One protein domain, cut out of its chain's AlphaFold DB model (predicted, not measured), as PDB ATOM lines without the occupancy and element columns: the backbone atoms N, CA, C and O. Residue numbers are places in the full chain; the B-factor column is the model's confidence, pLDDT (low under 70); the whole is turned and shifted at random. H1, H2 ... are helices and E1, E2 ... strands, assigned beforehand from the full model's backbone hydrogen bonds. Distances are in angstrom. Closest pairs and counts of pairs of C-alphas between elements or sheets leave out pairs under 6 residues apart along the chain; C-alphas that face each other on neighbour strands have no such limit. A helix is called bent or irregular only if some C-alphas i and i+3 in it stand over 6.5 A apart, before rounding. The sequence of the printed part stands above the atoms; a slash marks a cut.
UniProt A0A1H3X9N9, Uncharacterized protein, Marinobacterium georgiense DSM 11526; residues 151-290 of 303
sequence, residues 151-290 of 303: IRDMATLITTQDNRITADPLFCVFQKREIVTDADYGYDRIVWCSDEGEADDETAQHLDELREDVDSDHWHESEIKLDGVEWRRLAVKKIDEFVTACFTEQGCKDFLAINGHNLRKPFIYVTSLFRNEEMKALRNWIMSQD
ATOM      1  N   ILE A 151     354.640 306.017 168.840       93.81
ATOM      2  CA  ILE A 151     354.722 305.789 170.293       93.81
ATOM      3  C   ILE A 151     354.457 307.089 171.056       93.81
ATOM      4  O   ILE A 151     353.780 307.065 172.079       93.81
ATOM      5  N   ARG A 152     354.960 308.227 170.561       92.31
ATOM      6  CA  ARG A 152     354.720 309.540 171.181       92.31
ATOM      7  C   ARG A 152     353.272 309.976 171.011       92.31
ATOM      8  O   ARG A 152     352.668 310.411 171.981       92.31
ATOM      9  N   ASP A 153     352.708 309.787 169.820       93.12
ATOM     10  CA  ASP A 153     351.298 310.080 169.554       93.12
ATOM     11  C   ASP A 153     350.394 309.221 170.464       93.12
ATOM     12  O   ASP A 153     349.460 309.731 171.083       93.12
ATOM     13  N   MET A 154     350.721 307.932 170.641       94.50
ATOM     14  CA  MET A 154     350.055 307.069 171.622       94.50
ATOM     15  C   MET A 154     350.247 307.559 173.059       94.50
ATOM     16  O   MET A 154     349.285 307.555 173.816       94.50
ATOM     17  N   ALA A 155     351.447 307.991 173.450       94.75
ATOM     18  CA  ALA A 155     351.711 308.509 174.792       94.75
ATOM     19  C   ALA A 155     350.840 309.729 175.121       94.75
ATOM     20  O   ALA A 155     350.230 309.780 176.193       94.75
ATOM     21  N   THR A 156     350.723 310.665 174.175       94.12
ATOM     22  CA  THR A 156     349.824 311.815 174.287       94.12
ATOM     23  C   THR A 156     348.377 311.343 174.427       94.12
ATOM     24  O   THR A 156     347.713 311.715 175.390       94.12
ATOM     25  N   LEU A 157     347.903 310.446 173.552       94.75
ATOM     26  CA  LEU A 157     346.537 309.913 173.624       94.75
ATOM     27  C   LEU A 157     346.242 309.215 174.956       94.75
ATOM     28  O   LEU A 157     345.199 309.474 175.545       94.75
ATOM     29  N   ILE A 158     347.150 308.374 175.461       93.88
ATOM     30  CA  ILE A 158     346.985 307.679 176.748       93.88
ATOM     31  C   ILE A 158     346.834 308.674 177.905       93.88
ATOM     32  O   ILE A 158     346.112 308.389 178.863       93.88
ATOM     33  N   THR A 159     347.499 309.823 177.804       91.50
ATOM     34  CA  THR A 159     347.507 310.874 178.827       91.50
ATOM     35  C   THR A 159     346.292 311.798 178.729       91.50
ATOM     36  O   THR A 159     345.806 312.262 179.758       91.50
ATOM     37  N   THR A 160     345.787 312.073 177.521       92.38
ATOM     38  CA  THR A 160     344.715 313.060 177.297       92.38
ATOM     39  C   THR A 160     343.320 312.467 177.125       92.38
ATOM     40  O   THR A 160     342.342 313.194 177.277       92.38
ATOM     41  N   GLN A 161     343.202 311.195 176.738       91.25
ATOM     42  CA  GLN A 161     341.899 310.567 176.503       91.25
ATOM     43  C   GLN A 161     341.107 310.379 177.805       91.25
ATOM     44  O   GLN A 161     341.682 310.238 178.885       91.25
ATOM     45  N   ASP A 162     339.779 310.326 177.687       91.38
ATOM     46  CA  ASP A 162     338.896 310.007 178.807       91.38
ATOM     47  C   ASP A 162     339.186 308.588 179.322       91.38
ATOM     48  O   ASP A 162     339.217 307.622 178.558       91.38
ATOM     49  N   ASN A 163     339.400 308.453 180.631       86.56
ATOM     50  CA  ASN A 163     339.634 307.167 181.278       86.56
ATOM     51  C   ASN A 163     338.332 306.412 181.601       86.56
ATOM     52  O   ASN A 163     338.397 305.313 182.152       86.56
ATOM     53  N   ARG A 164     337.159 306.989 181.296       89.44
ATOM     54  CA  ARG A 164     335.818 306.448 181.573       89.44
ATOM     55  C   ARG A 164     335.657 305.972 183.017       89.44
ATOM     56  O   ARG A 164     335.107 304.901 183.269       89.44
ATOM     57  N   ILE A 165     336.180 306.747 183.972       89.94
ATOM     58  CA  ILE A 165     336.114 306.448 185.417       89.94
ATOM     59  C   ILE A 165     336.824 305.111 185.759       89.94
ATOM     60  O   ILE A 165     336.602 304.505 186.802       89.94
ATOM     61  N   THR A 166     337.723 304.642 184.889       91.56
ATOM     62  CA  THR A 166     338.452 303.376 185.041       91.56
ATOM     63  C   THR A 166     339.935 303.655 185.294       91.56
ATOM     64  O   THR A 166     340.582 304.390 184.549       91.56
ATOM     65  N   ALA A 167     340.497 303.059 186.348       90.25
ATOM     66  CA  ALA A 167     341.937 303.100 186.600       90.25
ATOM     67  C   ALA A 167     342.693 302.206 185.602       90.25
ATOM     68  O   ALA A 167     342.225 301.114 185.279       90.25
ATOM     69  N   ASP A 168     343.864 302.656 185.141       92.38
ATOM     70  CA  ASP A 168     344.700 301.955 184.154       92.38
ATOM     71  C   ASP A 168     343.893 301.423 182.950       92.38
ATOM     72  O   ASP A 168     343.839 300.208 182.733       92.38
ATOM     73  N   PRO A 169     343.218 302.308 182.189       94.69
ATOM     74  CA  PRO A 169     342.270 301.899 181.160       94.69
ATOM     75  C   PRO A 169     342.960 301.165 180.004       94.69
ATOM     76  O   PRO A 169     343.991 301.616 179.489       94.69
ATOM     77  N   LEU A 170     342.338 300.065 179.581       95.62
ATOM     78  CA  LEU A 170     342.596 299.333 178.346       95.62
ATOM     79  C   LEU A 170     341.303 299.327 177.527       95.62
ATOM     80  O   LEU A 170     340.247 298.922 178.016       95.62
ATOM     81  N   PHE A 171     341.380 299.792 176.287       97.38
ATOM     82  CA  PHE A 171     340.226 299.852 175.401       97.38
ATOM     83  C   PHE A 171     340.122 298.536 174.647       97.38
ATOM     84  O   PHE A 171     341.091 298.078 174.055       97.38
ATOM     85  N   CYS A 172     338.950 297.923 174.663       97.69
ATOM     86  CA  CYS A 172     338.692 296.656 174.004       97.69
ATOM     87  C   CYS A 172     337.566 296.825 172.992       97.69
ATOM     88  O   CYS A 172     336.550 297.465 173.266       97.69
ATOM     89  N   VAL A 173     337.732 296.202 171.833       98.31
ATOM     90  CA  VAL A 173     336.655 296.015 170.868       98.31
ATOM     91  C   VAL A 173     335.986 294.685 171.173       98.31
ATOM     92  O   VAL A 173     336.643 293.644 171.217       98.31
ATOM     93  N   PHE A 174     334.674 294.737 171.365       98.19
ATOM     94  CA  PHE A 174     333.812 293.570 171.480       98.19
ATOM     95  C   PHE A 174     332.837 293.537 170.310       98.19
ATOM     96  O   PHE A 174     332.507 294.575 169.735       98.19
ATOM     97  N   GLN A 175     332.338 292.349 169.990       97.94
ATOM     98  CA  GLN A 175     331.204 292.157 169.096       97.94
ATOM     99  C   GLN A 175     330.086 291.396 169.806       97.94
ATOM    100  O   GLN A 175     330.321 290.702 170.795       97.94
ATOM    101  N   LYS A 176     328.851 291.538 169.320       96.56
ATOM    102  CA  LYS A 176     327.717 290.787 169.863       96.56
ATOM    103  C   LYS A 176     327.649 289.431 169.181       96.56
ATOM    104  O   LYS A 176     327.473 289.360 167.962       96.56
ATOM    105  N   ARG A 177     327.707 288.367 169.975       95.81
ATOM    106  CA  ARG A 177     327.493 286.994 169.520       95.81
ATOM    107  C   ARG A 177     326.271 286.410 170.208       95.81
ATOM    108  O   ARG A 177     326.069 286.611 171.400       95.81
ATOM    109  N   GLU A 178     325.456 285.700 169.448       94.31
ATOM    110  CA  GLU A 178     324.324 284.953 169.984       94.31
ATOM    111  C   GLU A 178     324.775 283.530 170.309       94.31
ATOM    112  O   GLU A 178     325.473 282.900 169.515       94.31
ATOM    113  N   ILE A 179     324.412 283.056 171.496       94.12
ATOM    114  CA  ILE A 179     324.625 281.679 171.933       94.12
ATOM    115  C   ILE A 179     323.291 281.072 172.346       94.12
ATOM    116  O   ILE A 179     322.424 281.764 172.887       94.12
ATOM    117  N   VAL A 180     323.150 279.772 172.108       93.75
ATOM    118  CA  VAL A 180     322.027 279.000 172.633       93.75
ATOM    119  C   VAL A 180     322.232 278.817 174.133       93.75
ATOM    120  O   VAL A 180     323.331 278.507 174.596       93.75
ATOM    121  N   THR A 181     321.169 279.049 174.886       93.12
ATOM    122  CA  THR A 181     321.078 278.818 176.321       93.12
ATOM    123  C   THR A 181     319.804 278.032 176.607       93.12
ATOM    124  O   THR A 181     318.968 277.816 175.734       93.12
ATOM    125  N   ASP A 182     319.662 277.607 177.849       86.38
ATOM    126  CA  ASP A 182     318.438 277.010 178.356       86.38
ATOM    127  C   ASP A 182     317.416 278.108 178.736       86.38
ATOM    128  O   ASP A 182     317.799 279.207 179.166       86.38
ATOM    129  N   ALA A 183     316.128 277.822 178.519       87.31
ATOM    130  CA  ALA A 183     315.009 278.734 178.753       87.31
ATOM    131  C   ALA A 183     314.738 278.997 180.244       87.31
ATOM    132  O   ALA A 183     314.120 280.006 180.572       87.31
ATOM    133  N   ASP A 184     315.236 278.153 181.145       87.56
ATOM    134  CA  ASP A 184     315.116 278.353 182.592       87.56
ATOM    135  C   ASP A 184     316.218 279.273 183.156       87.56
ATOM    136  O   ASP A 184     316.206 279.642 184.334       87.56
ATOM    137  N   TYR A 185     317.179 279.682 182.321       87.06
ATOM    138  CA  TYR A 185     318.276 280.581 182.688       87.06
ATOM    139  C   TYR A 185     318.080 281.984 182.101       87.06
ATOM    140  O   TYR A 185     317.080 282.304 181.472       87.06
ATOM    141  N   GLY A 186     319.044 282.884 182.318       88.19
ATOM    142  CA  GLY A 186     318.972 284.233 181.755       88.19
ATOM    143  C   GLY A 186     319.177 284.237 180.237       88.19
ATOM    144  O   GLY A 186     320.331 284.216 179.800       88.19
ATOM    145  N   TYR A 187     318.092 284.344 179.469       94.12
ATOM    146  CA  TYR A 187     318.068 284.521 178.011       94.12
ATOM    147  C   TYR A 187     317.556 285.917 177.615       94.12
ATOM    148  O   TYR A 187     316.947 286.613 178.425       94.12
ATOM    149  N   ASP A 188     317.812 286.331 176.370       94.12
ATOM    150  CA  ASP A 188     317.341 287.620 175.836       94.12
ATOM    151  C   ASP A 188     316.118 287.475 174.927       94.12
ATOM    152  O   ASP A 188     315.301 288.389 174.838       94.12
ATOM    153  N   ARG A 189     316.011 286.354 174.206       93.88
ATOM    154  CA  ARG A 189     314.859 286.024 173.358       93.88
ATOM    155  C   ARG A 189     314.719 284.518 173.175       93.88
ATOM    156  O   ARG A 189     315.678 283.782 173.401       93.88
ATOM    157  N   ILE A 190     313.549 284.090 172.726       93.81
ATOM    158  CA  ILE A 190     313.283 282.718 172.295       93.81
ATOM    159  C   ILE A 190     312.994 282.750 170.801       93.81
ATOM    160  O   ILE A 190     312.375 283.697 170.322       93.81
ATOM    161  N   VAL A 191     313.494 281.753 170.083       95.19
ATOM    162  CA  VAL A 191     313.330 281.617 168.637       95.19
ATOM    163  C   VAL A 191     312.992 280.182 168.277       95.19
ATOM    164  O   VAL A 191     313.381 279.251 168.986       95.19
ATOM    165  N   TRP A 192     312.314 280.011 167.151       96.19
ATOM    166  CA  TRP A 192     312.171 278.723 166.491       96.19
ATOM    167  C   TRP A 192     313.203 278.629 165.370       96.19
ATOM    168  O   TRP A 192     313.294 279.532 164.541       96.19
ATOM    169  N   CYS A 193     313.995 277.561 165.356       95.31
ATOM    170  CA  CYS A 193     315.005 277.320 164.329       95.31
ATOM    171  C   CYS A 193     314.842 275.931 163.718       95.31
ATOM    172  O   CYS A 193     314.706 274.945 164.442       95.31
ATOM    173  N   SER A 194     314.931 275.858 162.398       95.12
ATOM    174  CA  SER A 194     315.096 274.621 161.639       95.12
ATOM    175  C   SER A 194     316.517 274.541 161.074       95.12
ATOM    176  O   SER A 194     317.349 275.427 161.301       95.12
ATOM    177  N   ASP A 195     316.805 273.484 160.319       92.62
ATOM    178  CA  ASP A 195     318.069 273.365 159.583       92.62
ATOM    179  C   ASP A 195     318.196 274.403 158.449       92.62
ATOM    180  O   ASP A 195     319.301 274.672 157.978       92.62
ATOM    181  N   GLU A 196     317.086 275.022 158.035       90.62
ATOM    182  CA  GLU A 196     317.053 276.050 156.987       90.62
ATOM    183  C   GLU A 196     317.235 277.472 157.537       90.62
ATOM    184  O   GLU A 196     317.633 278.377 156.800       90.62
ATOM    185  N   GLY A 197     316.993 277.683 158.833       92.12
ATOM    186  CA  GLY A 197     317.187 278.978 159.477       92.12
ATOM    187  C   GLY A 197     316.239 279.252 160.638       92.12
ATOM    188  O   GLY A 197     315.563 278.369 161.160       92.12
ATOM    189  N   GLU A 198     316.223 280.513 161.064       94.69
ATOM    190  CA  GLU A 198     315.278 281.021 162.059       94.69
ATOM    191  C   GLU A 198     313.909 281.255 161.400       94.69
ATOM    192  O   GLU A 198     313.849 281.747 160.273       94.69
ATOM    193  N   ALA A 199     312.829 280.901 162.097       95.31
ATOM    194  CA  ALA A 199     311.462 281.137 161.648       95.31
ATOM    195  C   ALA A 199     311.199 282.639 161.465       95.31
ATOM    196  O   ALA A 199     311.694 283.464 162.238       95.31
ATOM    197  N   ASP A 200     310.394 282.988 160.463       95.44
ATOM    198  CA  ASP A 200     309.810 284.325 160.390       95.44
ATOM    199  C   ASP A 200     308.702 284.507 161.441       95.44
ATOM    200  O   ASP A 200     308.310 283.565 162.132       95.44
ATOM    201  N   ASP A 201     308.214 285.741 161.586       94.69
ATOM    202  CA  ASP A 201     307.255 286.093 162.637       94.69
ATOM    203  C   ASP A 201     305.938 285.294 162.530       94.69
ATOM    204  O   ASP A 201     305.377 284.906 163.554       94.69
ATOM    205  N   GLU A 202     305.453 285.021 161.311       95.25
ATOM    206  CA  GLU A 202     304.203 284.277 161.078       95.25
ATOM    207  C   GLU A 202     304.366 282.796 161.437       95.25
ATOM    208  O   GLU A 202     303.556 282.236 162.179       95.25
ATOM    209  N   THR A 203     305.460 282.177 160.988       94.88
ATOM    210  CA  THR A 203     305.782 280.782 161.305       94.88
ATOM    211  C   THR A 203     306.038 280.607 162.800       94.88
ATOM    212  O   THR A 203     305.537 279.662 163.409       94.88
ATOM    213  N   ALA A 204     306.783 281.528 163.420       95.06
ATOM    214  CA  ALA A 204     307.050 281.506 164.854       95.06
ATOM    215  C   ALA A 204     305.756 281.619 165.672       95.06
ATOM    216  O   ALA A 204     305.579 280.857 166.624       95.06
ATOM    217  N   GLN A 205     304.836 282.507 165.276       94.81
ATOM    218  CA  GLN A 205     303.531 282.629 165.921       94.81
ATOM    219  C   GLN A 205     302.730 281.327 165.804       94.81
ATOM    220  O   GLN A 205     302.179 280.865 166.800       94.81
ATOM    221  N   HIS A 206     302.693 280.710 164.622       94.25
ATOM    222  CA  HIS A 206     301.957 279.462 164.431       94.25
ATOM    223  C   HIS A 206     302.532 278.304 165.265       94.25
ATOM    224  O   HIS A 206     301.785 277.522 165.851       94.25
ATOM    225  N   LEU A 207     303.860 278.212 165.374       94.44
ATOM    226  CA  LEU A 207     304.532 277.224 166.223       94.44
ATOM    227  C   LEU A 207     304.252 277.455 167.714       94.44
ATOM    228  O   LEU A 207     304.045 276.491 168.453       94.44
ATOM    229  N   ASP A 208     304.216 278.712 168.163       94.62
ATOM    230  CA  ASP A 208     303.832 279.041 169.538       94.62
ATOM    231  C   ASP A 208     302.355 278.695 169.809       94.62
ATOM    232  O   ASP A 208     302.060 278.099 170.844       94.62
ATOM    233  N   GLU A 209     301.443 278.958 168.864       93.81
ATOM    234  CA  GLU A 209     300.030 278.558 168.955       93.81
ATOM    235  C   GLU A 209     299.877 277.031 169.069       93.81
ATOM    236  O   GLU A 209     299.199 276.551 169.978       93.81
ATOM    237  N   LEU A 210     300.564 276.255 168.218       92.31
ATOM    238  CA  LEU A 210     300.568 274.785 168.277       92.31
ATOM    239  C   LEU A 210     301.123 274.243 169.597       92.31
ATOM    240  O   LEU A 210     300.708 273.175 170.047       92.31
ATOM    241  N   ARG A 211     302.075 274.954 170.201       92.00
ATOM    242  CA  ARG A 211     302.688 274.574 171.473       92.00
ATOM    243  C   ARG A 211     301.800 274.901 172.675       92.00
ATOM    244  O   ARG A 211     301.880 274.215 173.696       92.00
ATOM    245  N   GLU A 212     301.029 275.982 172.604       92.00
ATOM    246  CA  GLU A 212     300.151 276.437 173.689       92.00
ATOM    247  C   GLU A 212     298.764 275.787 173.657       92.00
ATOM    248  O   GLU A 212     298.098 275.724 174.696       92.00
ATOM    249  N   ASP A 213     298.345 275.261 172.505       90.38
ATOM    250  CA  ASP A 213     297.097 274.519 172.367       90.38
ATOM    251  C   ASP A 213     297.146 273.195 173.151       90.38
ATOM    252  O   ASP A 213     298.016 272.351 172.953       90.38
ATOM    253  N   VAL A 214     296.197 273.024 174.072       83.75
ATOM    254  CA  VAL A 214     296.079 271.842 174.944       83.75
ATOM    255  C   VAL A 214     295.571 270.626 174.169       83.75
ATOM    256  O   VAL A 214     295.858 269.494 174.559       83.75
ATOM    257  N   ASP A 215     294.825 270.857 173.089       84.69
ATOM    258  CA  ASP A 215     294.294 269.800 172.228       84.69
ATOM    259  C   ASP A 215     295.272 269.438 171.090       84.69
ATOM    260  O   ASP A 215     295.002 268.523 170.310       84.69
ATOM    261  N   SER A 216     296.417 270.127 171.006       82.81
ATOM    262  CA  SER A 216     297.496 269.844 170.058       82.81
ATOM    263  C   SER A 216     298.398 268.710 170.549       82.81
ATOM    264  O   SER A 216     298.771 268.645 171.723       82.81
ATOM    265  N   ASP A 217     298.843 267.862 169.617       82.69
ATOM    266  CA  ASP A 217     299.845 266.815 169.872       82.69
ATOM    267  C   ASP A 217     301.215 267.395 170.292       82.69
ATOM    268  O   ASP A 217     302.073 266.661 170.780       82.69
ATOM    269  N   HIS A 218     301.414 268.709 170.135       81.75
ATOM    270  CA  HIS A 218     302.657 269.425 170.425       81.75
ATOM    271  C   HIS A 218     302.612 270.269 171.709       81.75
ATOM    272  O   HIS A 218     303.485 271.116 171.928       81.75
ATOM    273  N   TRP A 219     301.609 270.061 172.570       83.69
ATOM    274  CA  TRP A 219     301.451 270.821 173.810       83.69
ATOM    275  C   TRP A 219     302.733 270.804 174.664       83.69
ATOM    276  O   TRP A 219     303.205 269.755 175.104       83.69
ATOM    277  N   HIS A 220     303.304 271.988 174.909       81.81
ATOM    278  CA  HIS A 220     304.586 272.202 175.599       81.81
ATOM    279  C   HIS A 220     305.835 271.549 174.974       81.81
ATOM    280  O   HIS A 220     306.910 271.618 175.583       81.81
ATOM    281  N   GLU A 221     305.763 271.000 173.761       85.06
ATOM    282  CA  GLU A 221     306.939 270.441 173.098       85.06
ATOM    283  C   GLU A 221     307.941 271.534 172.690       85.06
ATOM    284  O   GLU A 221     307.608 272.706 172.489       85.06
ATOM    285  N   SER A 222     309.220 271.160 172.649       87.00
ATOM    286  CA  SER A 222     310.312 272.044 172.208       87.00
ATOM    287  C   SER A 222     310.772 271.732 170.787       87.00
ATOM    288  O   SER A 222     311.601 272.463 170.249       87.00
ATOM    289  N   GLU A 223     310.229 270.676 170.185       92.94
ATOM    290  CA  GLU A 223     310.471 270.281 168.804       92.94
ATOM    291  C   GLU A 223     309.113 270.035 168.143       92.94
ATOM    292  O   GLU A 223     308.318 269.261 168.661       92.94
ATOM    293  N   ILE A 224     308.814 270.734 167.049       92.44
ATOM    294  CA  ILE A 224     307.516 270.663 166.363       92.44
ATOM    295  C   ILE A 224     307.761 270.452 164.878       92.44
ATOM    296  O   ILE A 224     308.624 271.099 164.283       92.44
ATOM    297  N   LYS A 225     306.984 269.558 164.264       92.56
ATOM    298  CA  LYS A 225     307.035 269.337 162.821       92.56
ATOM    299  C   LYS A 225     305.892 270.073 162.139       92.56
ATOM    300  O   LYS A 225     304.741 269.669 162.257       92.56
ATOM    301  N   LEU A 226     306.225 271.112 161.382       90.38
ATOM    302  CA  LEU A 226     305.270 271.924 160.633       90.38
ATOM    303  C   LEU A 226     305.602 271.837 159.143       90.38
ATOM    304  O   LEU A 226     306.748 272.046 158.753       90.38
ATOM    305  N   ASP A 227     304.619 271.460 158.323       88.81
ATOM    306  CA  ASP A 227     304.752 271.318 156.863       88.81
ATOM    307  C   ASP A 227     305.944 270.459 156.400       88.81
ATOM    308  O   ASP A 227     306.522 270.650 155.332       88.81
ATOM    309  N   GLY A 228     306.307 269.456 157.206       89.50
ATOM    310  CA  GLY A 228     307.416 268.545 156.917       89.50
ATOM    311  C   GLY A 228     308.787 269.019 157.409       89.50
ATOM    312  O   GLY A 228     309.722 268.221 157.360       89.50
ATOM    313  N   VAL A 229     308.889 270.239 157.943       93.69
ATOM    314  CA  VAL A 229     310.112 270.824 158.512       93.69
ATOM    315  C   VAL A 229     310.124 270.647 160.029       93.69
ATOM    316  O   VAL A 229     309.114 270.868 160.698       93.69
ATOM    317  N   GLU A 230     311.264 270.230 160.577       95.69
ATOM    318  CA  GLU A 230     311.472 270.089 162.020       95.69
ATOM    319  C   GLU A 230     311.983 271.406 162.610       95.69
ATOM    320  O   GLU A 230     313.043 271.912 162.234       95.69
ATOM    321  N   TRP A 231     311.213 271.963 163.540       96.31
ATOM    322  CA  TRP A 231     311.497 273.224 164.213       96.31
ATOM    323  C   TRP A 231     311.860 272.975 165.666       96.31
ATOM    324  O   TRP A 231     311.158 272.256 166.367       96.31
ATOM    325  N   ARG A 232     312.927 273.615 166.140       94.69
ATOM    326  CA  ARG A 232     313.391 273.549 167.528       94.69
ATOM    327  C   ARG A 232     313.272 274.902 168.202       94.69
ATOM    328  O   ARG A 232     313.737 275.912 167.675       94.69
ATOM    329  N   ARG A 233     312.701 274.911 169.401       94.31
ATOM    330  CA  ARG A 233     312.555 276.098 170.240       94.31
ATOM    331  C   ARG A 233     313.826 276.323 171.045       94.31
ATOM    332  O   ARG A 233     314.157 275.537 171.928       94.31
ATOM    333  N   LEU A 234     314.532 277.411 170.767       94.50
ATOM    334  CA  LEU A 234     315.817 277.729 171.382       94.50
ATOM    335  C   LEU A 234     315.733 279.044 172.153       94.50
ATOM    336  O   LEU A 234     315.300 280.069 171.625       94.50
ATOM    337  N   ALA A 235     316.204 279.039 173.399       95.12
ATOM    338  CA  ALA A 235     316.473 280.275 174.118       95.12
ATOM    339  C   ALA A 235     317.855 280.803 173.711       95.12
ATOM    340  O   ALA A 235     318.839 280.064 173.656       95.12
ATOM    341  N   VAL A 236     317.938 282.093 173.404       95.69
ATOM    342  CA  VAL A 236     319.147 282.727 172.872       95.69
ATOM    343  C   VAL A 236     319.573 283.868 173.781       95.69
ATOM    344  O   VAL A 236     318.770 284.722 174.168       95.69
ATOM    345  N   LYS A 237     320.870 283.907 174.087       95.81
ATOM    346  CA  LYS A 237     321.514 284.992 174.826       95.81
ATOM    347  C   LYS A 237     322.544 285.696 173.952       95.81
ATOM    348  O   LYS A 237     323.358 285.057 173.288       95.81
ATOM    349  N   LYS A 238     322.540 287.023 173.982       95.06
ATOM    350  CA  LYS A 238     323.557 287.887 173.388       95.06
ATOM    351  C   LYS A 238     324.674 288.079 174.400       95.06
ATOM    352  O   LYS A 238     324.479 288.637 175.477       95.06
ATOM    353  N   ILE A 239     325.859 287.629 174.028       95.56
ATOM    354  CA  ILE A 239     327.077 287.804 174.807       95.56
ATOM    355  C   ILE A 239     328.048 288.732 174.085       95.56
ATOM    356  O   ILE A 239     327.999 288.901 172.862       95.56
ATOM    357  N   ASP A 240     328.944 289.310 174.874       97.38
ATOM    358  CA  ASP A 240     330.027 290.151 174.386       97.38
ATOM    359  C   ASP A 240     331.238 289.269 174.092       97.38
ATOM    360  O   ASP A 240     331.842 288.694 174.996       97.38
ATOM    361  N   GLU A 241     331.577 289.137 172.813       97.31
ATOM    362  CA  GLU A 241     332.738 288.386 172.345       97.31
ATOM    363  C   GLU A 241     333.914 289.337 172.130       97.31
ATOM    364  O   GLU A 241     333.807 290.330 171.406       97.31
ATOM    365  N   PHE A 242     335.033 289.056 172.797       97.88
ATOM    366  CA  PHE A 242     336.250 289.853 172.683       97.88
ATOM    367  C   PHE A 242     336.860 289.720 171.283       97.88
ATOM    368  O   PHE A 242     337.026 288.610 170.786       97.88
ATOM    369  N   VAL A 243     337.241 290.851 170.686       97.75
ATOM    370  CA  VAL A 243     337.891 290.895 169.368       97.75
ATOM    371  C   VAL A 243     339.353 291.314 169.498       97.75
ATOM    372  O   VAL A 243     340.246 290.609 169.040       97.75
ATOM    373  N   THR A 244     339.616 292.474 170.104       97.94
ATOM    374  CA  THR A 244     340.980 293.003 170.257       97.94
ATOM    375  C   THR A 244     341.060 294.049 171.367       97.94
ATOM    376  O   THR A 244     340.035 294.566 171.816       97.94
ATOM    377  N   ALA A 245     342.279 294.380 171.796       96.88
ATOM    378  CA  ALA A 245     342.560 295.408 172.791       96.88
ATOM    379  C   ALA A 245     343.595 296.423 172.284       96.88
ATOM    380  O   ALA A 245     344.549 296.079 171.590       96.88
ATOM    381  N   CYS A 246     343.420 297.686 172.662       95.94
ATOM    382  CA  CYS A 246     344.288 298.807 172.330       95.94
ATOM    383  C   CYS A 246     344.525 299.679 173.572       95.94
ATOM    384  O   CYS A 246     343.653 299.843 174.426       95.94
ATOM    385  N   PHE A 247     345.698 300.309 173.661       94.88
ATOM    386  CA  PHE A 247     345.988 301.273 174.734       94.88
ATOM    387  C   PHE A 247     345.190 302.582 174.611       94.88
ATOM    388  O   PHE A 247     345.084 303.337 175.579       94.88
ATOM    389  N   THR A 248     344.639 302.873 173.430       95.81
ATOM    390  CA  THR A 248     343.918 304.116 173.143       95.81
ATOM    391  C   THR A 248     342.551 303.850 172.525       95.81
ATOM    392  O   THR A 248     342.384 302.909 171.748       95.81
ATOM    393  N   GLU A 249     341.581 304.721 172.819       96.56
ATOM    394  CA  GLU A 249     340.266 304.690 172.169       96.56
ATOM    395  C   GLU A 249     340.401 304.889 170.656       96.56
ATOM    396  O   GLU A 249     339.695 304.255 169.873       96.56
ATOM    397  N   GLN A 250     341.337 305.752 170.241       96.62
ATOM    398  CA  GLN A 250     341.610 306.006 168.830       96.62
ATOM    399  C   GLN A 250     342.097 304.742 168.115       96.62
ATOM    400  O   GLN A 250     341.597 304.449 167.038       96.62
ATOM    401  N   GLY A 251     342.965 303.936 168.738       96.88
ATOM    402  CA  GLY A 251     343.402 302.664 168.159       96.88
ATOM    403  C   GLY A 251     342.237 301.699 167.913       96.88
ATOM    404  O   GLY A 251     342.172 301.063 166.863       96.88
ATOM    405  N   CYS A 252     341.257 301.647 168.824       97.69
ATOM    406  CA  CYS A 252     340.035 300.872 168.600       97.69
ATOM    407  C   CYS A 252     339.182 301.439 167.455       97.69
ATOM    408  O   CYS A 252     338.632 300.671 166.668       97.69
ATOM    409  N   LYS A 253     339.065 302.770 167.342       97.81
ATOM    410  CA  LYS A 253     338.344 303.421 166.233       97.81
ATOM    411  C   LYS A 253     339.008 303.138 164.888       97.81
ATOM    412  O   LYS A 253     338.304 302.802 163.942       97.81
ATOM    413  N   ASP A 254     340.333 303.213 164.823       97.75
ATOM    414  CA  ASP A 254     341.108 302.935 163.613       97.75
ATOM    415  C   ASP A 254     340.949 301.465 163.194       97.75
ATOM    416  O   ASP A 254     340.687 301.171 162.027       97.75
ATOM    417  N   PHE A 255     340.996 300.536 164.157       97.88
ATOM    418  CA  PHE A 255     340.711 299.121 163.913       97.88
ATOM    419  C   PHE A 255     339.295 298.902 163.358       97.88
ATOM    420  O   PHE A 255     339.120 298.179 162.377       97.88
ATOM    421  N   LEU A 256     338.279 299.538 163.951       97.81
ATOM    422  CA  LEU A 256     336.894 299.423 163.489       97.81
ATOM    423  C   LEU A 256     336.664 300.077 162.126       97.81
ATOM    424  O   LEU A 256     335.861 299.570 161.348       97.81
ATOM    425  N   ALA A 257     337.369 301.158 161.804       98.12
ATOM    426  CA  ALA A 257     337.285 301.780 160.487       98.12
ATOM    427  C   ALA A 257     337.767 300.829 159.379       98.12
ATOM    428  O   ALA A 257     337.191 300.807 158.294       98.12
ATOM    429  N   ILE A 258     338.790 300.019 159.666       96.94
ATOM    430  CA  ILE A 258     339.374 299.074 158.705       96.94
ATOM    431  C   ILE A 258     338.589 297.757 158.676       96.94
ATOM    432  O   ILE A 258     338.244 297.270 157.603       96.94
ATOM    433  N   ASN A 259     338.294 297.177 159.841       96.62
ATOM    434  CA  ASN A 259     337.790 295.804 159.959       96.62
ATOM    435  C   ASN A 259     336.341 295.703 160.468       96.62
ATOM    436  O   ASN A 259     335.791 294.610 160.564       96.62
ATOM    437  N   GLY A 260     335.689 296.818 160.800       95.56
ATOM    438  CA  GLY A 260     334.362 296.807 161.427       95.56
ATOM    439  C   GLY A 260     333.267 296.159 160.579       95.56
ATOM    440  O   GLY A 260     332.311 295.633 161.140       95.56
ATOM    441  N   HIS A 261     333.422 296.132 159.252       96.31
ATOM    442  CA  HIS A 261     332.491 295.474 158.329       96.31
ATOM    443  C   HIS A 261     332.470 293.941 158.466       96.31
ATOM    444  O   HIS A 261     331.478 293.322 158.096       96.31
ATOM    445  N   ASN A 262     333.524 293.341 159.032       96.81
ATOM    446  CA  ASN A 262     333.607 291.901 159.298       96.81
ATOM    447  C   ASN A 262     333.061 291.513 160.680       96.81
ATOM    448  O   ASN A 262     333.080 290.338 161.041       96.81
ATOM    449  N   LEU A 263     332.607 292.485 161.480       96.88
ATOM    450  CA  LEU A 263     332.198 292.274 162.867       96.88
ATOM    451  C   LEU A 263     330.692 292.475 163.042       96.88
ATOM    452  O   LEU A 263     330.073 293.346 162.429       96.88
ATOM    453  N   ARG A 264     330.084 291.708 163.953       95.38
ATOM    454  CA  ARG A 264     328.640 291.785 164.227       95.38
ATOM    455  C   ARG A 264     328.344 292.756 165.372       95.38
ATOM    456  O   ARG A 264     328.583 292.448 166.536       95.38
ATOM    457  N   LYS A 265     327.766 293.921 165.049       96.19
ATOM    458  CA  LYS A 265     327.425 294.990 166.018       96.19
ATOM    459  C   LYS A 265     328.600 295.312 166.971       96.19
ATOM    460  O   LYS A 265     328.440 295.186 168.190       96.19
ATOM    461  N   PRO A 266     329.784 295.671 166.440       97.44
ATOM    462  CA  PRO A 266     330.952 295.920 167.267       97.44
ATOM    463  C   PRO A 266     330.795 297.180 168.128       97.44
ATOM    464  O   PRO A 266     330.148 298.146 167.724       97.44
ATOM    465  N   PHE A 267     331.422 297.190 169.302       97.38
ATOM    466  CA  PHE A 267     331.441 298.339 170.205       97.38
ATOM    467  C   PHE A 267     332.747 298.410 171.011       97.38
ATOM    468  O   PHE A 267     333.439 297.409 171.195       97.38
ATOM    469  N   ILE A 268     333.086 299.612 171.488       97.62
ATOM    470  CA  ILE A 268     334.295 299.866 172.285       97.62
ATOM    471  C   ILE A 268     333.929 299.910 173.768       97.62
ATOM    472  O   ILE A 268     333.190 300.795 174.215       97.62
ATOM    473  N   TYR A 269     334.512 298.996 174.533       96.06
ATOM    474  CA  TYR A 269     334.397 298.912 175.982       96.06
ATOM    475  C   TYR A 269     335.734 299.252 176.647       96.06
ATOM    476  O   TYR A 269     336.793 299.007 176.075       96.06
ATOM    477  N   VAL A 270     335.697 299.811 177.856       95.81
ATOM    478  CA  VAL A 270     336.908 300.090 178.640       95.81
ATOM    479  C   VAL A 270     336.988 299.095 179.782       95.81
ATOM    480  O   VAL A 270     336.084 299.026 180.609       95.81
ATOM    481  N   THR A 271     338.078 298.336 179.814       94.62
ATOM    482  CA  THR A 271     338.459 297.493 180.948       94.62
ATOM    483  C   THR A 271     339.656 298.101 181.680       94.62
ATOM    484  O   THR A 271     340.245 299.084 181.231       94.62
ATOM    485  N   SER A 272     340.024 297.526 182.820       94.25
ATOM    486  CA  SER A 272     341.176 297.946 183.616       94.25
ATOM    487  C   SER A 272     342.315 296.938 183.496       94.25
ATOM    488  O   SER A 272     342.088 295.730 183.536       94.25
ATOM    489  N   LEU A 273     343.557 297.426 183.467       95.12
ATOM    490  CA  LEU A 273     344.770 296.616 183.651       95.12
ATOM    491  C   LEU A 273     345.005 296.222 185.126       95.12
ATOM    492  O   LEU A 273     346.125 295.898 185.530       95.12
ATOM    493  N   PHE A 274     343.966 296.278 185.962       93.00
ATOM    494  CA  PHE A 274     344.028 295.941 187.378       93.00
ATOM    495  C   PHE A 274     344.649 294.555 187.605       93.00
ATOM    496  O   PHE A 274     344.250 293.569 186.990       93.00
ATOM    497  N   ARG A 275     345.620 294.491 188.529       94.06
ATOM    498  CA  ARG A 275     346.421 293.296 188.865       94.06
ATOM    499  C   ARG A 275     347.308 292.754 187.735       94.06
ATOM    500  O   ARG A 275     347.851 291.665 187.879       94.06
ATOM    501  N   ASN A 276     347.517 293.520 186.665       96.06
ATOM    502  CA  ASN A 276     348.494 293.208 185.626       96.06
ATOM    503  C   ASN A 276     349.647 294.228 185.652       96.06
ATOM    504  O   ASN A 276     349.633 295.234 184.942       96.06
ATOM    505  N   GLU A 277     350.639 293.983 186.514       96.62
ATOM    506  CA  GLU A 277     351.765 294.907 186.720       96.62
ATOM    507  C   GLU A 277     352.683 295.022 185.493       96.62
ATOM    508  O   GLU A 277     353.232 296.092 185.246       96.62
ATOM    509  N   GLU A 278     352.793 293.970 184.678       97.69
ATOM    510  CA  GLU A 278     353.553 294.001 183.423       97.69
ATOM    511  C   GLU A 278     352.935 294.989 182.426       97.69
ATOM    512  O   GLU A 278     353.603 295.905 181.938       97.69
ATOM    513  N   MET A 279     351.627 294.877 182.186       96.31
ATOM    514  CA  MET A 279     350.917 295.777 181.275       96.31
ATOM    515  C   MET A 279     350.853 297.206 181.811       96.31
ATOM    516  O   MET A 279     350.959 298.160 181.036       96.31
ATOM    517  N   LYS A 280     350.725 297.380 183.131       95.62
ATOM    518  CA  LYS A 280     350.831 298.695 183.776       95.62
ATOM    519  C   LYS A 280     352.211 299.310 183.576       95.62
ATOM    520  O   LYS A 280     352.299 300.487 183.234       95.62
ATOM    521  N   ALA A 281     353.282 298.536 183.755       96.56
ATOM    522  CA  ALA A 281     354.647 299.006 183.544       96.56
ATOM    523  C   ALA A 281     354.863 299.441 182.089       96.56
ATOM    524  O   ALA A 281     355.377 300.535 181.853       96.56
ATOM    525  N   LEU A 282     354.391 298.647 181.121       95.81
ATOM    526  CA  LEU A 282     354.434 299.004 179.703       95.81
ATOM    527  C   LEU A 282     353.636 300.284 179.418       95.81
ATOM    528  O   LEU A 282     354.161 301.210 178.800       95.81
ATOM    529  N   ARG A 283     352.398 300.386 179.914       94.38
ATOM    530  CA  ARG A 283     351.552 301.579 179.753       94.38
ATOM    531  C   ARG A 283     352.225 302.827 180.326       94.38
ATOM    532  O   ARG A 283     352.300 303.847 179.644       94.38
ATOM    533  N   ASN A 284     352.753 302.741 181.544       94.06
ATOM    534  CA  ASN A 284     353.444 303.846 182.210       94.06
ATOM    535  C   ASN A 284     354.727 304.238 181.471       94.06
ATOM    536  O   ASN A 284     355.039 305.424 181.349       94.06
ATOM    537  N   TRP A 285     355.451 303.258 180.925       95.00
ATOM    538  CA  TRP A 285     356.603 303.525 180.077       95.00
ATOM    539  C   TRP A 285     356.200 304.268 178.801       95.00
ATOM    540  O   TRP A 285     356.847 305.266 178.485       95.00
ATOM    541  N   ILE A 286     355.122 303.859 178.114       94.44
ATOM    542  CA  ILE A 286     354.606 304.569 176.931       94.44
ATOM    543  C   ILE A 286     354.237 306.005 177.314       94.44
ATOM    544  O   ILE A 286     354.725 306.934 176.680       94.44
ATOM    545  N   MET A 287     353.473 306.206 178.393       92.25
ATOM    546  CA  MET A 287     353.110 307.545 178.884       92.25
ATOM    547  C   MET A 287     354.334 308.427 179.147       92.25
ATOM    548  O   MET A 287     354.329 309.608 178.820       92.25
ATOM    549  N   SER A 288     355.419 307.859 179.686       91.81
ATOM    550  CA  SER A 288     356.642 308.620 179.972       91.81
ATOM    551  C   SER A 288     357.356 309.164 178.724       91.81
ATOM    552  O   SER A 288     358.226 310.033 178.861       91.81
ATOM    553  N   GLN A 289     356.977 308.684 177.530       90.50
ATOM    554  CA  GLN A 289     357.482 309.158 176.240       90.50
ATOM    555  C   GLN A 289     356.746 310.390 175.710       90.50
ATOM    556  O   GLN A 289     357.173 310.948 174.695       90.50
ATOM    557  N   ASP A 290     355.670 310.830 176.370       81.56
ATOM    558  CA  ASP A 290     354.989 312.060 175.993       81.56
ATOM    559  C   ASP A 290     355.936 313.253 176.198       81.56
ATOM    560  O   ASP A 290     356.409 313.548 177.299       81.56
TER     561      ASP A 290
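What this domain is: This is residues 151 to 290 of the 303 residues of an uncharacterized protein of Marinobacterium georgiense DSM 11526 (UniProt A0A1H3X9N9). A long, strongly twisted ribbon of two antiparallel strands, E1 and E4, makes the long axis and joins two thicker ends. At one end E2 and E3 pair with E4 on its opposite sides and H2 packs over them as a small head; at the other E5 pairs with E1, H3 covers the sheet there, and H1 and H4 meet beyond it. The printed part has 140 residues, with four named helices and five named strands; along the chain come H1, E1, E2, H2, E3, E4, H3, E5 and H4. The strands form one branched sheet with the antiparallel neighbour pairs E1 and E4, E1 and E5, E2 and E4, and E3 and E4, and the class is mixed, helices and strands. The whole is an extended rod, with a radius of gyration of the C-alphas of 23.1 A and spans of 74 by 30 by 21 A.

Where its parts are: Find C-alpha 229 at (310.112, 270.824, 158.512); from there E4, residues 229 to 246, runs 46.3 A to C-alpha 246 at (344.288, 298.807, 172.330), and it bends by 68 degrees at residue 233. E1, residues 169 to 181, is 31.7 A long and bends by 65 degrees at residue 178. Look for E2 at residues 189 to 193, 12.5 A, E3 at 223 to 226, 9.8 A, and E5 at 267 to 272, 16.6 A. H1 is residues 151 to 160, 14.2 A; H2 is 201 to 212, 16.3 A; H3 is 249 to 262, 19.3 A; H4 is 277 to 287, 14.9 A, ending at C-alpha 287 at (353.110, 307.545, 178.884). H3 is irregular, with C-alphas 258 and 261 7.8 A apart.

How they stand to each other: Start at E4, whose pairing is staggered: residues 229 to 232 pair with E3, 232 to 236 with E2 and 235 to 246 with E1. E1 and E4 are antiparallel at 171 degrees, with N 177 and O 239 3.0 A apart, within hydrogen-bond range. In the same range are N 191 and O 234 of E2 and E4, 2.9 A, N 224 and O 231 of the hairpin E3 and E4, 2.9 A, and N 172 and O 269 of E1 and E5, 2.8 A. H2 and H3 are on the same face of the sheet, at heights of 8.3 A and 8.1 A. The closest C-alphas of H2 and E2 are those of Trp 192 and Ala 204, 6.1 A; those of H3 and E1 are Phe 171 and Glu 249, 5.8 A. H3 runs along the strands, at 22 degrees to E1 on the local plane. H4 only grazes the sheet, with residues 279 to 283. H1 is not on the sheet but touches H4, about perpendicular at 82 degrees; their closest C-alphas are those of Ala 155 and Met 287, 4.4 A. In H1, H2 and H4 every O i to N i+4 pair is within hydrogen-bond range; in H3, 8 of 10.

The domain as a whole: Look at Asp 215 and Gln 289 for the two C-alphas farthest apart, 74.6 A, while the first and last printed C-alphas are 8.5 A apart. The printed part has no cut, and no link is long. The mean pLDDT of the printed part is 93.6, and no printed residue is under 70.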